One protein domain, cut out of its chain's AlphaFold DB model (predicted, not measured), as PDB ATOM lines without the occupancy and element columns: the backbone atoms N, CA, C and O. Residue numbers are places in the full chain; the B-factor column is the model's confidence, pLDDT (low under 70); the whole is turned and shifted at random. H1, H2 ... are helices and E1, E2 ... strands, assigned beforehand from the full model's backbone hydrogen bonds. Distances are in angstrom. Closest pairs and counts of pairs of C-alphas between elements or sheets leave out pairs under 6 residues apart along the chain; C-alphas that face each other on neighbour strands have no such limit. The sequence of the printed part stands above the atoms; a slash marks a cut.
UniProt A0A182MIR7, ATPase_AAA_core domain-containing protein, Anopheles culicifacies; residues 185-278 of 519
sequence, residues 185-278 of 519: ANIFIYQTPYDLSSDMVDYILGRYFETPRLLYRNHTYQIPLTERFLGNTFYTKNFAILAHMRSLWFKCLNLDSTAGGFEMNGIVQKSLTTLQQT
ATOM      1  N   ALA A 185     -46.356 -29.176 -45.366       94.81
ATOM      2  CA  ALA A 185     -45.778 -30.138 -44.440       94.81
ATOM      3  C   ALA A 185     -46.870 -30.671 -43.508       94.81
ATOM      4  O   ALA A 185     -47.498 -29.914 -42.766       94.81
ATOM      5  N   ASN A 186     -47.089 -31.985 -43.553       93.94
ATOM      6  CA  ASN A 186     -48.036 -32.668 -42.680       93.94
ATOM      7  C   ASN A 186     -47.289 -33.143 -41.435       93.94
ATOM      8  O   ASN A 186     -46.354 -33.945 -41.537       93.94
ATOM      9  N   ILE A 187     -47.694 -32.642 -40.275       93.81
ATOM     10  CA  ILE A 187     -47.065 -32.946 -38.994       93.81
ATOM     11  C   ILE A 187     -48.084 -33.502 -38.008       93.81
ATOM     12  O   ILE A 187     -49.275 -33.209 -38.066       93.81
ATOM     13  N   PHE A 188     -47.582 -34.276 -37.062       91.56
ATOM     14  CA  PHE A 188     -48.346 -34.785 -35.939       91.56
ATOM     15  C   PHE A 188     -47.599 -34.445 -34.637       91.56
ATOM     16  O   PHE A 188     -46.397 -34.672 -34.555       91.56
ATOM     17  N   ILE A 189     -48.287 -33.887 -33.636       91.81
ATOM     18  CA  ILE A 189     -47.707 -33.479 -32.343       91.81
ATOM     19  C   ILE A 189     -48.038 -34.514 -31.275       91.81
ATOM     20  O   ILE A 189     -49.214 -34.764 -31.029       91.81
ATOM     21  N   TYR A 190     -47.025 -35.059 -30.603       90.31
ATOM     22  CA  TYR A 190     -47.219 -36.071 -29.565       90.31
ATOM     23  C   TYR A 190     -48.146 -35.572 -28.457       90.31
ATOM     24  O   TYR A 190     -48.035 -34.429 -28.006       90.31
ATOM     25  N   GLN A 191     -49.069 -36.433 -28.030       87.38
ATOM     26  CA  GLN A 191     -50.053 -36.074 -27.022       87.38
ATOM     27  C   GLN A 191     -49.373 -35.843 -25.669       87.38
ATOM     28  O   GLN A 191     -48.494 -36.601 -25.266       87.38
ATOM     29  N   THR A 192     -49.795 -34.794 -24.967       86.62
ATOM     30  CA  THR A 192     -49.274 -34.434 -23.648       86.62
ATOM     31  C   THR A 192     -50.390 -34.482 -22.605       86.62
ATOM     32  O   THR A 192     -51.527 -34.145 -22.928       86.62
ATOM     33  N   PRO A 193     -50.087 -34.833 -21.344       83.94
ATOM     34  CA  PRO A 193     -51.056 -34.784 -20.241       83.94
ATOM     35  C   PRO A 193     -51.392 -33.344 -19.803       83.94
ATOM     36  O   PRO A 193     -52.263 -33.132 -18.962       83.94
ATOM     37  N   TYR A 194     -50.674 -32.354 -20.340       86.44
ATOM     38  CA  TYR A 194     -50.895 -30.932 -20.098       86.44
ATOM     39  C   TYR A 194     -51.853 -30.343 -21.138       86.44
ATOM     40  O   TYR A 194     -51.746 -30.650 -22.327       86.44
ATOM     41  N   ASP A 195     -52.745 -29.461 -20.687       83.88
ATOM     42  CA  ASP A 195     -53.734 -28.785 -21.528       83.88
ATOM     43  C   ASP A 195     -53.065 -27.669 -22.354       83.88
ATOM     44  O   ASP A 195     -52.923 -26.530 -21.901       83.88
ATOM     45  N   LEU A 196     -52.621 -27.996 -23.570       87.56
ATOM     46  CA  LEU A 196     -52.049 -27.031 -24.515       87.56
ATOM     47  C   LEU A 196     -53.162 -26.412 -25.372       87.56
ATOM     48  O   LEU A 196     -53.837 -27.115 -26.125       87.56
ATOM     49  N   SER A 197     -53.354 -25.093 -25.286       89.81
ATOM     50  CA  SER A 197     -54.290 -24.386 -26.172       89.81
ATOM     51  C   SER A 197     -53.764 -24.328 -27.614       89.81
ATOM     52  O   SER A 197     -52.552 -24.316 -27.833       89.81
ATOM     53  N   SER A 198     -54.665 -24.229 -28.601       89.62
ATOM     54  CA  SER A 198     -54.275 -24.080 -30.019       89.62
ATOM     55  C   SER A 198     -53.331 -22.891 -30.216       89.62
ATOM     56  O   SER A 198     -52.264 -23.045 -30.796       89.62
ATOM     57  N   ASP A 199     -53.654 -21.741 -29.615       91.44
ATOM     58  CA  ASP A 199     -52.830 -20.530 -29.699       91.44
ATOM     59  C   ASP A 199     -51.404 -20.741 -29.165       91.44
ATOM     60  O   ASP A 199     -50.441 -20.169 -29.679       91.44
ATOM     61  N   MET A 200     -51.254 -21.558 -28.114       92.19
ATOM     62  CA  MET A 200     -49.947 -21.890 -27.551       92.19
ATOM     63  C   MET A 200     -49.139 -22.735 -28.534       92.19
ATOM     64  O   MET A 200     -47.965 -22.443 -28.764       92.19
ATOM     65  N   VAL A 201     -49.760 -23.754 -29.124       92.00
ATOM     66  CA  VAL A 201     -49.125 -24.623 -30.121       92.00
ATOM     67  C   VAL A 201     -48.721 -23.823 -31.361       92.00
ATOM     68  O   VAL A 201     -47.571 -23.911 -31.792       92.00
ATOM     69  N   ASP A 202     -49.615 -22.978 -31.876       92.19
ATOM     70  CA  ASP A 202     -49.364 -22.130 -33.044       92.19
ATOM     71  C   ASP A 202     -48.225 -21.137 -32.796       92.19
ATOM     72  O   ASP A 202     -47.376 -20.922 -33.665       92.19
ATOM     73  N   TYR A 203     -48.147 -20.566 -31.589       93.69
ATOM     74  CA  TYR A 203     -47.029 -19.712 -31.199       93.69
ATOM     75  C   TYR A 203     -45.703 -20.485 -31.176       93.69
ATOM     76  O   TYR A 203     -44.717 -20.030 -31.762       93.69
ATOM     77  N   ILE A 204     -45.675 -21.663 -30.542       94.31
ATOM     78  CA  ILE A 204     -44.472 -22.502 -30.429       94.31
ATOM     79  C   ILE A 204     -43.978 -22.924 -31.819       94.31
ATOM     80  O   ILE A 204     -42.804 -22.724 -32.140       94.31
ATOM     81  N   LEU A 205     -44.863 -23.460 -32.665       94.12
ATOM     82  CA  LEU A 205     -44.525 -23.868 -34.033       94.12
ATOM     83  C   LEU A 205     -44.133 -22.667 -34.896       94.12
ATOM     84  O   LEU A 205     -43.157 -22.730 -35.645       94.12
ATOM     85  N   GLY A 206     -44.846 -21.550 -34.757       93.38
ATOM     86  CA  GLY A 206     -44.542 -20.311 -35.457       93.38
ATOM     87  C   GLY A 206     -43.149 -19.775 -35.128       93.38
ATOM     88  O   GLY A 206     -42.466 -19.295 -36.029       93.38
ATOM     89  N   ARG A 207     -42.699 -19.875 -33.872       93.25
ATOM     90  CA  ARG A 207     -41.324 -19.524 -33.476       93.25
ATOM     91  C   ARG A 207     -40.315 -20.557 -33.967       93.25
ATOM     92  O   ARG A 207     -39.243 -20.191 -34.437       93.25
ATOM     93  N   TYR A 208     -40.660 -21.842 -33.914       93.44
ATOM     94  CA  TYR A 208     -39.769 -22.921 -34.341       93.44
ATOM     95  C   TYR A 208     -39.416 -22.837 -35.832       93.44
ATOM     96  O   TYR A 208     -38.246 -22.981 -36.192       93.44
ATOM     97  N   PHE A 209     -40.405 -22.549 -36.681       94.12
ATOM     98  CA  PHE A 209     -40.243 -22.422 -38.132       94.12
ATOM     99  C   PHE A 209     -39.987 -20.984 -38.608       94.12
ATOM    100  O   PHE A 209     -39.982 -20.734 -39.812       94.12
ATOM    101  N   GLU A 210     -39.772 -20.027 -37.699       92.19
ATOM    102  CA  GLU A 210     -39.352 -18.665 -38.059       92.19
ATOM    103  C   GLU A 210     -37.998 -18.695 -38.784       92.19
ATOM    104  O   GLU A 210     -37.834 -18.080 -39.837       92.19
ATOM    105  N   THR A 211     -37.063 -19.499 -38.267       90.12
ATOM    106  CA  THR A 211     -35.848 -19.898 -38.987       90.12
ATOM    107  C   THR A 211     -36.168 -21.049 -39.944       90.12
ATOM    108  O   THR A 211     -36.824 -22.001 -39.502       90.12
ATOM    109  N   PRO A 212     -35.694 -21.033 -41.203       92.75
ATOM    110  CA  PRO A 212     -35.929 -22.133 -42.133       92.75
ATOM    111  C   PRO A 212     -35.305 -23.419 -41.594       92.75
ATOM    112  O   PRO A 212     -34.157 -23.421 -41.140       92.75
ATOM    113  N   ARG A 213     -36.066 -24.519 -41.632       93.31
ATOM    114  CA  ARG A 213     -35.632 -25.816 -41.108       93.31
ATOM    115  C   ARG A 213     -35.752 -26.938 -42.118       93.31
ATOM    116  O   ARG A 213     -36.797 -27.097 -42.734       93.31
ATOM    117  N   LEU A 214     -34.714 -27.759 -42.244       93.31
ATOM    118  CA  LEU A 214     -34.796 -28.977 -43.050       93.31
ATOM    119  C   LEU A 214     -35.492 -30.078 -42.251       93.31
ATOM    120  O   LEU A 214     -34.963 -30.534 -41.231       93.31
ATOM    121  N   LEU A 215     -36.627 -30.534 -42.773       94.75
ATOM    122  CA  LEU A 215     -37.327 -31.716 -42.299       94.75
ATOM    123  C   LEU A 215     -37.121 -32.893 -43.254       94.75
ATOM    124  O   LEU A 215     -36.902 -32.748 -44.453       94.75
ATOM    125  N   TYR A 216     -37.241 -34.069 -42.669       93.19
ATOM    126  CA  TYR A 216     -37.223 -35.385 -43.275       93.19
ATOM    127  C   TYR A 216     -38.534 -36.091 -42.987       93.19
ATOM    128  O   TYR A 216     -39.041 -36.060 -41.859       93.19
ATOM    129  N   ARG A 217     -39.040 -36.773 -44.009       91.19
ATOM    130  CA  ARG A 217     -40.231 -37.604 -43.921       91.19
ATOM    131  C   ARG A 217     -40.039 -38.721 -42.890       91.19
ATOM    132  O   ARG A 217     -39.021 -39.411 -42.895       91.19
ATOM    133  N   ASN A 218     -41.059 -38.938 -42.065       89.69
ATOM    134  CA  ASN A 218     -41.127 -39.917 -40.979       89.69
ATOM    135  C   ASN A 218     -40.082 -39.745 -39.868       89.69
ATOM    136  O   ASN A 218     -39.864 -40.685 -39.109       89.69
ATOM    137  N   HIS A 219     -39.455 -38.575 -39.742       92.69
ATOM    138  CA  HIS A 219     -38.574 -38.275 -38.614       92.69
ATOM    139  C   HIS A 219     -39.326 -37.492 -37.533       92.69
ATOM    140  O   HIS A 219     -40.210 -36.678 -37.825       92.69
ATOM    141  N   THR A 220     -38.957 -37.757 -36.289       93.94
ATOM    142  CA  THR A 220     -39.444 -37.102 -35.080       93.94
ATOM    143  C   THR A 220     -38.462 -36.016 -34.652       93.94
ATOM    144  O   THR A 220     -37.251 -36.219 -34.678       93.94
ATOM    145  N   TYR A 221     -39.000 -34.866 -34.263       94.25
ATOM    146  CA  TYR A 221     -38.269 -33.653 -33.915       94.25
ATOM    147  C   TYR A 221     -38.641 -33.193 -32.516       94.25
ATOM    148  O   TYR A 221     -39.779 -33.365 -32.065       94.25
ATOM    149  N   GLN A 222     -37.685 -32.535 -31.871       93.12
ATOM    150  CA  GLN A 222     -37.846 -31.989 -30.533       93.12
ATOM    151  C   GLN A 222     -37.731 -30.467 -30.558       93.12
ATOM    152  O   GLN A 222     -36.720 -29.912 -30.988       93.12
ATOM    153  N   ILE A 223     -38.748 -29.790 -30.032       93.06
ATOM    154  CA  ILE A 223     -38.767 -28.340 -29.845       93.06
ATOM    155  C   ILE A 223     -38.443 -28.039 -28.377       93.06
ATOM    156  O   ILE A 223     -39.260 -28.348 -27.505       93.06
ATOM    157  N   PRO A 224     -37.284 -27.435 -28.063       90.62
ATOM    158  CA  PRO A 224     -36.936 -27.081 -26.692       90.62
ATOM    159  C   PRO A 224     -37.773 -25.893 -26.201       90.62
ATOM    160  O   PRO A 224     -37.740 -24.805 -26.774       90.62
ATOM    161  N   LEU A 225     -38.483 -26.065 -25.089       90.94
ATOM    162  CA  LEU A 225     -39.355 -25.043 -24.503       90.94
ATOM    163  C   LEU A 225     -38.612 -24.235 -23.446       90.94
ATOM    164  O   LEU A 225     -38.954 -24.221 -22.270       90.94
ATOM    165  N   THR A 226     -37.542 -23.575 -23.876       87.31
ATOM    166  CA  THR A 226     -36.735 -22.725 -22.996       87.31
ATOM    167  C   THR A 226     -37.223 -21.282 -23.019       87.31
ATOM    168  O   THR A 226     -37.750 -20.807 -24.026       87.31
ATOM    169  N   GLU A 227     -36.971 -20.544 -21.935       87.56
ATOM    170  CA  GLU A 227     -37.263 -19.106 -21.857       87.56
ATOM    171  C   GLU A 227     -36.597 -18.323 -23.002       87.56
ATOM    172  O   GLU A 227     -37.210 -17.437 -23.596       87.56
ATOM    173  N   ARG A 228     -35.363 -18.694 -23.376       86.50
ATOM    174  CA  ARG A 228     -34.629 -18.071 -24.492       86.50
ATOM    175  C   ARG A 228     -35.336 -18.254 -25.834       86.50
ATOM    176  O   ARG A 228     -35.304 -17.349 -26.661       86.50
ATOM    177  N   PHE A 229     -35.949 -19.415 -26.050       87.81
ATOM    178  CA  PHE A 229     -36.633 -19.744 -27.297       87.81
ATOM    179  C   PHE A 229     -38.017 -19.080 -27.381       87.81
ATOM    180  O   PHE A 229     -38.339 -18.405 -28.362       87.81
ATOM    181  N   LEU A 230     -38.823 -19.221 -26.323       89.81
ATOM    182  CA  LEU A 230     -40.204 -18.727 -26.291       89.81
ATOM    183  C   LEU A 230     -40.314 -17.230 -25.983       89.81
ATOM    184  O   LEU A 230     -41.343 -16.625 -26.263       89.81
ATOM    185  N   GLY A 231     -39.264 -16.621 -25.433       89.50
ATOM    186  CA  GLY A 231     -39.307 -15.261 -24.911       89.50
ATOM    187  C   GLY A 231     -39.913 -15.207 -23.505       89.50
ATOM    188  O   GLY A 231     -40.826 -15.955 -23.154       89.50
ATOM    189  N   ASN A 232     -39.402 -14.282 -22.692       90.00
ATOM    190  CA  ASN A 232     -39.712 -14.200 -21.263       90.00
ATOM    191  C   ASN A 232     -41.218 -13.989 -20.986       90.00
ATOM    192  O   ASN A 232     -41.800 -14.666 -20.138       90.00
ATOM    193  N   THR A 233     -41.889 -13.122 -21.749       90.00
ATOM    194  CA  THR A 233     -43.317 -12.814 -21.549       90.00
ATOM    195  C   THR A 233     -44.218 -14.034 -21.746       90.00
ATOM    196  O   THR A 233     -45.086 -14.305 -20.915       90.00
ATOM    197  N   PHE A 234     -44.002 -14.793 -22.822       90.50
ATOM    198  CA  PHE A 234     -44.769 -16.002 -23.108       90.50
ATOM    199  C   PHE A 234     -44.463 -17.115 -22.105       90.50
ATOM    200  O   PHE A 234     -45.377 -17.804 -21.649       90.50
ATOM    201  N   TYR A 235     -43.186 -17.270 -21.749       90.06
ATOM    202  CA  TYR A 235     -42.745 -18.291 -20.807       90.06
ATOM    203  C   TYR A 235     -43.357 -18.074 -19.418       90.06
ATOM    204  O   TYR A 235     -43.970 -18.980 -18.863       90.06
ATOM    205  N   THR A 236     -43.276 -16.847 -18.896       90.06
ATOM    206  CA  THR A 236     -43.792 -16.499 -17.565       90.06
ATOM    207  C   THR A 236     -45.309 -16.667 -17.476       90.06
ATOM    208  O   THR A 236     -45.810 -17.187 -16.482       90.06
ATOM    209  N   LYS A 237     -46.057 -16.311 -18.534       90.62
ATOM    210  CA  LYS A 237     -47.518 -16.504 -18.581       90.62
ATOM    211  C   LYS A 237     -47.926 -17.976 -18.442       90.62
ATOM    212  O   LYS A 237     -48.954 -18.268 -17.844       90.62
ATOM    213  N   ASN A 238     -47.126 -18.888 -18.993       89.81
ATOM    214  CA  ASN A 238     -47.435 -20.317 -19.077       89.81
ATOM    215  C   ASN A 238     -46.516 -21.175 -18.193       89.81
ATOM    216  O   ASN A 238     -46.357 -22.376 -18.429       89.81
ATOM    217  N   PHE A 239     -45.909 -20.564 -17.170       88.56
ATOM    218  CA  PHE A 239     -44.877 -21.185 -16.345       88.56
ATOM    219  C   PHE A 239     -45.329 -22.506 -15.713       88.56
ATOM    220  O   PHE A 239     -44.560 -23.459 -15.699       88.56
ATOM    221  N   ALA A 240     -46.587 -22.599 -15.270       85.44
ATOM    222  CA  ALA A 240     -47.128 -23.807 -14.645       85.44
ATOM    223  C   ALA A 240     -47.024 -25.058 -15.540       85.44
ATOM    224  O   ALA A 240     -46.807 -26.151 -15.036       85.44
ATOM    225  N   ILE A 241     -47.141 -24.913 -16.865       86.38
ATOM    226  CA  ILE A 241     -46.993 -26.033 -17.808       86.38
ATOM    227  C   ILE A 241     -45.518 -26.204 -18.190       86.38
ATOM    228  O   ILE A 241     -44.973 -27.308 -18.153       86.38
ATOM    229  N   LEU A 242     -44.852 -25.098 -18.532       87.81
ATOM    230  CA  LEU A 242     -43.488 -25.098 -19.070       87.81
ATOM    231  C   LEU A 242     -42.421 -25.478 -18.029       87.81
ATOM    232  O   LEU A 242     -41.350 -25.952 -18.397       87.81
ATOM    233  N   ALA A 243     -42.717 -25.339 -16.734       85.56
ATOM    234  CA  ALA A 243     -41.844 -25.808 -15.659       85.56
ATOM    235  C   ALA A 243     -41.678 -27.339 -15.660       85.56
ATOM    236  O   ALA A 243     -40.596 -27.846 -15.353       85.56
ATOM    237  N   HIS A 244     -42.730 -28.072 -16.040       83.06
ATOM    238  CA  HIS A 244     -42.727 -29.536 -16.076       83.06
ATOM    239  C   HIS A 244     -42.501 -30.094 -17.490       83.06
ATOM    240  O   HIS A 244     -41.912 -31.166 -17.638       83.06
ATOM    241  N   MET A 245     -42.898 -29.356 -18.533       86.25
ATOM    242  CA  MET A 245     -42.721 -29.745 -19.932       86.25
ATOM    243  C   MET A 245     -41.525 -29.026 -20.568       86.25
ATOM    244  O   MET A 245     -41.625 -27.887 -21.015       86.25
ATOM    245  N   ARG A 246     -40.380 -29.714 -20.656       84.38
ATOM    246  CA  ARG A 246     -39.127 -29.141 -21.194       84.38
ATOM    247  C   ARG A 246     -39.067 -29.065 -22.717       84.38
ATOM    248  O   ARG A 246     -38.299 -28.272 -23.263       84.38
ATOM    249  N   SER A 247     -39.827 -29.904 -23.411       90.44
ATOM    250  CA  SER A 247     -39.815 -29.972 -24.869       90.44
ATOM    251  C   SER A 247     -41.157 -30.428 -25.426       90.44
ATOM    252  O   SER A 247     -41.805 -31.290 -24.835       90.44
ATOM    253  N   LEU A 248     -41.527 -29.893 -26.589       92.62
ATOM    254  CA  LEU A 248     -42.655 -30.359 -27.392       92.62
ATOM    255  C   LEU A 248     -42.130 -31.242 -28.527       92.62
ATOM    256  O   LEU A 248     -41.178 -30.866 -29.206       92.62
ATOM    257  N   TRP A 249     -42.755 -32.393 -28.748       93.12
ATOM    258  CA  TRP A 249     -42.331 -33.350 -29.768       93.12
ATOM    259  C   TRP A 249     -43.330 -33.403 -30.916       93.12
ATOM    260  O   TRP A 249     -44.542 -33.418 -30.695       93.12
ATOM    261  N   PHE A 250     -42.832 -33.475 -32.148       94.12
ATOM    262  CA  PHE A 250     -43.672 -33.682 -33.325       94.12
ATOM    263  C   PHE A 250     -42.987 -34.591 -34.344       94.12
ATOM    264  O   PHE A 250     -41.765 -34.619 -34.447       94.12
ATOM    265  N   LYS A 251     -43.775 -35.321 -35.131       93.69
ATOM    266  CA  LYS A 251     -43.309 -36.161 -36.234       93.69
ATOM    267  C   LYS A 251     -43.719 -35.547 -37.563       93.69
ATOM    268  O   LYS A 251     -44.869 -35.145 -37.744       93.69
ATOM    269  N   CYS A 252     -42.781 -35.471 -38.501       93.69
ATOM    270  CA  CYS A 252     -43.072 -35.081 -39.875       93.69
ATOM    271  C   CYS A 252     -43.563 -36.312 -40.637       93.69
ATOM    272  O   CYS A 252     -42.805 -37.258 -40.819       93.69
ATOM    273  N   LEU A 253     -44.824 -36.323 -41.069       91.62
ATOM    274  CA  LEU A 253     -45.404 -37.472 -41.764       91.62
ATOM    275  C   LEU A 253     -45.084 -37.432 -43.253       91.62
ATOM    276  O   LEU A 253     -44.534 -38.390 -43.787       91.62
ATOM    277  N   ASN A 254     -45.409 -36.315 -43.907       91.56
ATOM    278  CA  ASN A 254     -45.280 -36.126 -45.350       91.56
ATOM    279  C   ASN A 254     -44.844 -34.693 -45.668       91.56
ATOM    280  O   ASN A 254     -45.231 -33.750 -44.972       91.56
ATOM    281  N   LEU A 255     -44.099 -34.552 -46.761       92.56
ATOM    282  CA  LEU A 255     -43.659 -33.283 -47.326       92.56
ATOM    283  C   LEU A 255     -44.088 -33.232 -48.793       92.56
ATOM    284  O   LEU A 255     -43.756 -34.140 -49.559       92.56
ATOM    285  N   ASP A 256     -44.809 -32.177 -49.160       92.12
ATOM    286  CA  ASP A 256     -45.335 -31.988 -50.508       92.12
ATOM    287  C   ASP A 256     -44.557 -30.860 -51.208       92.12
ATOM    288  O   ASP A 256     -44.460 -29.728 -50.713       92.12
ATOM    289  N   SER A 257     -43.996 -31.175 -52.374       88.75
ATOM    290  CA  SER A 257     -43.305 -30.229 -53.252       88.75
ATOM    291  C   SER A 257     -44.272 -29.190 -53.824       88.75
ATOM    292  O   SER A 257     -45.477 -29.425 -53.934       88.75
ATOM    293  N   THR A 258     -43.743 -28.062 -54.295       82.31
ATOM    294  CA  THR A 258     -44.518 -27.053 -55.042       82.31
ATOM    295  C   THR A 258     -45.127 -27.611 -56.329       82.31
ATOM    296  O   THR A 258     -46.143 -27.103 -56.791       82.31
ATOM    297  N   ALA A 259     -44.540 -28.673 -56.890       81.06
ATOM    298  CA  ALA A 259     -45.051 -29.375 -58.065       81.06
ATOM    299  C   ALA A 259     -46.074 -30.488 -57.737       81.06
ATOM    300  O   ALA A 259     -46.501 -31.206 -58.638       81.06
ATOM    301  N   GLY A 260     -46.455 -30.666 -56.464       76.31
ATOM    302  CA  GLY A 260     -47.427 -31.681 -56.034       76.31
ATOM    303  C   GLY A 260     -46.872 -33.106 -55.889       76.31
ATOM    304  O   GLY A 260     -47.646 -34.041 -55.701       76.31
ATOM    305  N   GLY A 261     -45.550 -33.287 -55.975       82.06
ATOM    306  CA  GLY A 261     -44.876 -34.557 -55.682       82.06
ATOM    307  C   GLY A 261     -44.547 -34.725 -54.195       82.06
ATOM    308  O   GLY A 261     -44.378 -33.737 -53.482       82.06
ATOM    309  N   PHE A 262     -44.422 -35.971 -53.732       84.38
ATOM    310  CA  PHE A 262     -43.924 -36.263 -52.385       84.38
ATOM    311  C   PHE A 262     -42.400 -36.186 -52.347       84.38
ATOM    312  O   PHE A 262     -41.727 -36.890 -53.098       84.38
ATOM    313  N   GLU A 263     -41.872 -35.399 -51.417       85.56
ATOM    314  CA  GLU A 263     -40.436 -35.284 -51.177       85.56
ATOM    315  C   GLU A 263     -40.028 -36.080 -49.935       85.56
ATOM    316  O   GLU A 263     -40.779 -36.224 -48.965       85.56
ATOM    317  N   MET A 264     -38.803 -36.606 -49.951       87.06
ATOM    318  CA  MET A 264     -38.229 -37.272 -48.776       87.06
ATOM    319  C   MET A 264     -37.702 -36.274 -47.747       87.06
ATOM    320  O   MET A 264     -37.696 -36.571 -46.551       87.06
ATOM    321  N   ASN A 265     -37.253 -35.110 -48.206       91.12
ATOM    322  CA  ASN A 265     -36.741 -34.026 -47.388       91.12
ATOM    323  C   ASN A 265     -37.147 -32.674 -47.980       91.12
ATOM    324  O   ASN A 265     -37.509 -32.574 -49.147       91.12
ATOM    325  N   GLY A 266     -37.109 -31.623 -47.171       91.44
ATOM    326  CA  GLY A 266     -37.487 -30.298 -47.638       91.44
ATOM    327  C   GLY A 266     -37.334 -29.233 -46.572       91.44
ATOM    328  O   GLY A 266     -37.326 -29.528 -45.375       91.44
ATOM    329  N   ILE A 267     -37.187 -27.989 -47.015       93.50
ATOM    330  CA  ILE A 267     -37.077 -26.833 -46.131       93.50
ATOM    331  C   ILE A 267     -38.481 -26.336 -45.798       93.50
ATOM    332  O   ILE A 267     -39.285 -26.052 -46.683       93.50
ATOM    333  N   VAL A 268     -38.757 -26.216 -44.506       94.56
ATOM    334  CA  VAL A 268     -39.986 -25.661 -43.952       94.56
ATOM    335  C   VAL A 268     -39.672 -24.313 -43.332       94.56
ATOM    336  O   VAL A 268     -38.776 -24.199 -42.494       94.56
ATOM    337  N   GLN A 269     -40.430 -23.293 -43.721       93.88
ATOM    338  CA  GLN A 269     -40.304 -21.953 -43.165       93.88
ATOM    339  C   GLN A 269     -41.681 -21.320 -42.983       93.88
ATOM    340  O   GLN A 269     -42.578 -21.468 -43.819       93.88
ATOM    341  N   LYS A 270     -41.836 -20.572 -41.889       91.38
ATOM    342  CA  LYS A 270     -43.019 -19.760 -41.623       91.38
ATOM    343  C   LYS A 270     -43.286 -18.821 -42.802       91.38
ATOM    344  O   LYS A 270     -42.361 -18.267 -43.390       91.38
ATOM    345  N   SER A 271     -44.563 -18.655 -43.132       89.50
ATOM    346  CA  SER A 271     -45.073 -17.843 -44.249       89.50
ATOM    347  C   SER A 271     -44.832 -18.402 -45.657       89.50
ATOM    348  O   SER A 271     -45.519 -17.967 -46.574       89.50
ATOM    349  N   LEU A 272     -43.912 -19.357 -45.844       91.25
ATOM    350  CA  LEU A 272     -43.639 -19.977 -47.151       91.25
ATOM    351  C   LEU A 272     -44.188 -21.404 -47.264       91.25
ATOM    352  O   LEU A 272     -44.544 -21.837 -48.357       91.25
ATOM    353  N   THR A 273     -44.295 -22.117 -46.144       93.19
ATOM    354  CA  THR A 273     -44.833 -23.479 -46.082       93.19
ATOM    355  C   THR A 273     -46.131 -23.508 -45.284       93.19
ATOM    356  O   THR A 273     -46.217 -22.945 -44.192       93.19
ATOM    357  N   THR A 274     -47.134 -24.223 -45.794       94.19
ATOM    358  CA  THR A 274     -48.372 -24.496 -45.055       94.19
ATOM    359  C   THR A 274     -48.175 -25.701 -44.135       94.19
ATOM    360  O   THR A 274     -47.928 -26.811 -44.610       94.19
ATOM    361  N   LEU A 275     -48.303 -25.503 -42.822       93.44
ATOM    362  CA  LEU A 275     -48.286 -26.596 -41.846       93.44
ATOM    363  C   LEU A 275     -49.696 -27.143 -41.654       93.44
ATOM    364  O   LEU A 275     -50.629 -26.384 -41.403       93.44
ATOM    365  N   GLN A 276     -49.850 -28.460 -41.767       91.50
ATOM    366  CA  GLN A 276     -51.104 -29.143 -41.465       91.50
ATOM    367  C   GLN A 276     -50.892 -30.133 -40.330       91.50
ATOM    368  O   GLN A 276     -50.111 -31.077 -40.454       91.50
ATOM    369  N   GLN A 277     -51.601 -29.904 -39.227       89.94
ATOM    370  CA  GLN A 277     -51.622 -30.819 -38.098       89.94
ATOM    371  C   GLN A 277     -52.644 -31.930 -38.350       89.94
ATOM    372  O   GLN A 277     -53.823 -31.667 -38.582       89.94
ATOM    373  N   THR A 278     -52.191 -33.179 -38.304       86.88
ATOM    374  CA  THR A 278     -53.054 -34.364 -38.378       86.88
ATOM    375  C   THR A 278     -53.444 -34.865 -36.986       86.88
ATOM    376  O   THR A 278     -52.930 -34.394 -35.970       86.88
TER     377      THR A 278
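What this domain is: This is residues 185 to 278 of the 519 residues of the protein "ATPase_AAA_core domain-containing protein" of Anopheles culicifacies (UniProt A0A182MIR7). A strongly twisted four-strand sheet, with the long strand E4 in it, is crossed by a small two-strand sheet, E2 and E5, in a small sandwich, and helix H1 packs on the larger sheet. The short helices H2, H3 and H4 gather at one end of the elongated body, and the link after E4 makes the other end. The printed part has 94 residues, with four named helices and six named strands in the order E1 H1 E2 E3 H2 H3 H4 E4 E5 E6. The larger sheet, E3 E4 E1 E6, is mixed, E2 and E5 are antiparallel, and the class is mixed, helices and strands. The whole is compact, with a radius of gyration of the C-alphas of 13.8 A and spans of 43 by 24 by 18 A.

Where its parts are: E1, residues 185 to 189, begins at C-alpha 185 (-45.778, -30.138, -44.440) and is 12.7 A long. H1 is residues 198 to 208, 15.2 A. E2 is residues 213 to 216, and E3 is residues 220 to 224, 13.3 A. H2, H3 and H4 are residues 227 to 230, 232 to 237 and 239 to 242. E4, residues 247 to 256, runs 26.3 A from (-39.815, -29.972, -24.869) and bends by 59 degrees at residue 253. E5 is residues 265 to 268, and E6, residues 274 to 277, ends at (-51.622, -30.819, -38.098).

How they stand to each other: E1 and E6 are parallel, with N 187 and O 276 2.9 A apart. E1 and E4 are antiparallel, with N 188 and O 251 2.9 A apart. E3 and E4 are antiparallel, with N 221 and O 250 2.8 A apart; E3 and E6 are the edge strands. H1 is on this sheet at a height of 7.2 A, over none of its strands, and the two form two layers, a helix on one face of a sheet. E2 and E5 are antiparallel, with N 215 and O 266 2.9 A apart. The two sheets form a sandwich, two sheets face to face, their strands at 70 degrees. H1 and H2 only just touch, with 3 pairs of C-alphas within 8 A, the closest Ile 204 and Leu 230 at 7.0 A. H3 is close but not clearly touching to H2, closest C-alphas Glu 227 and Tyr 235 at 5.6 A, and to H4, closest C-alphas Tyr 235 and Leu 242 at 7.1 A. In H1 and H3 every O i to N i+4 pair is within hydrogen-bond range; H2 and H4 are too short for such a pair.

The domain as a whole: The C-alphas farthest apart, of Ala 240 and Ala 259, are 43.8 A apart. The printed part has no cut and no long link. Mean pLDDT of the printed part is 90.2, and no printed residue is under 70.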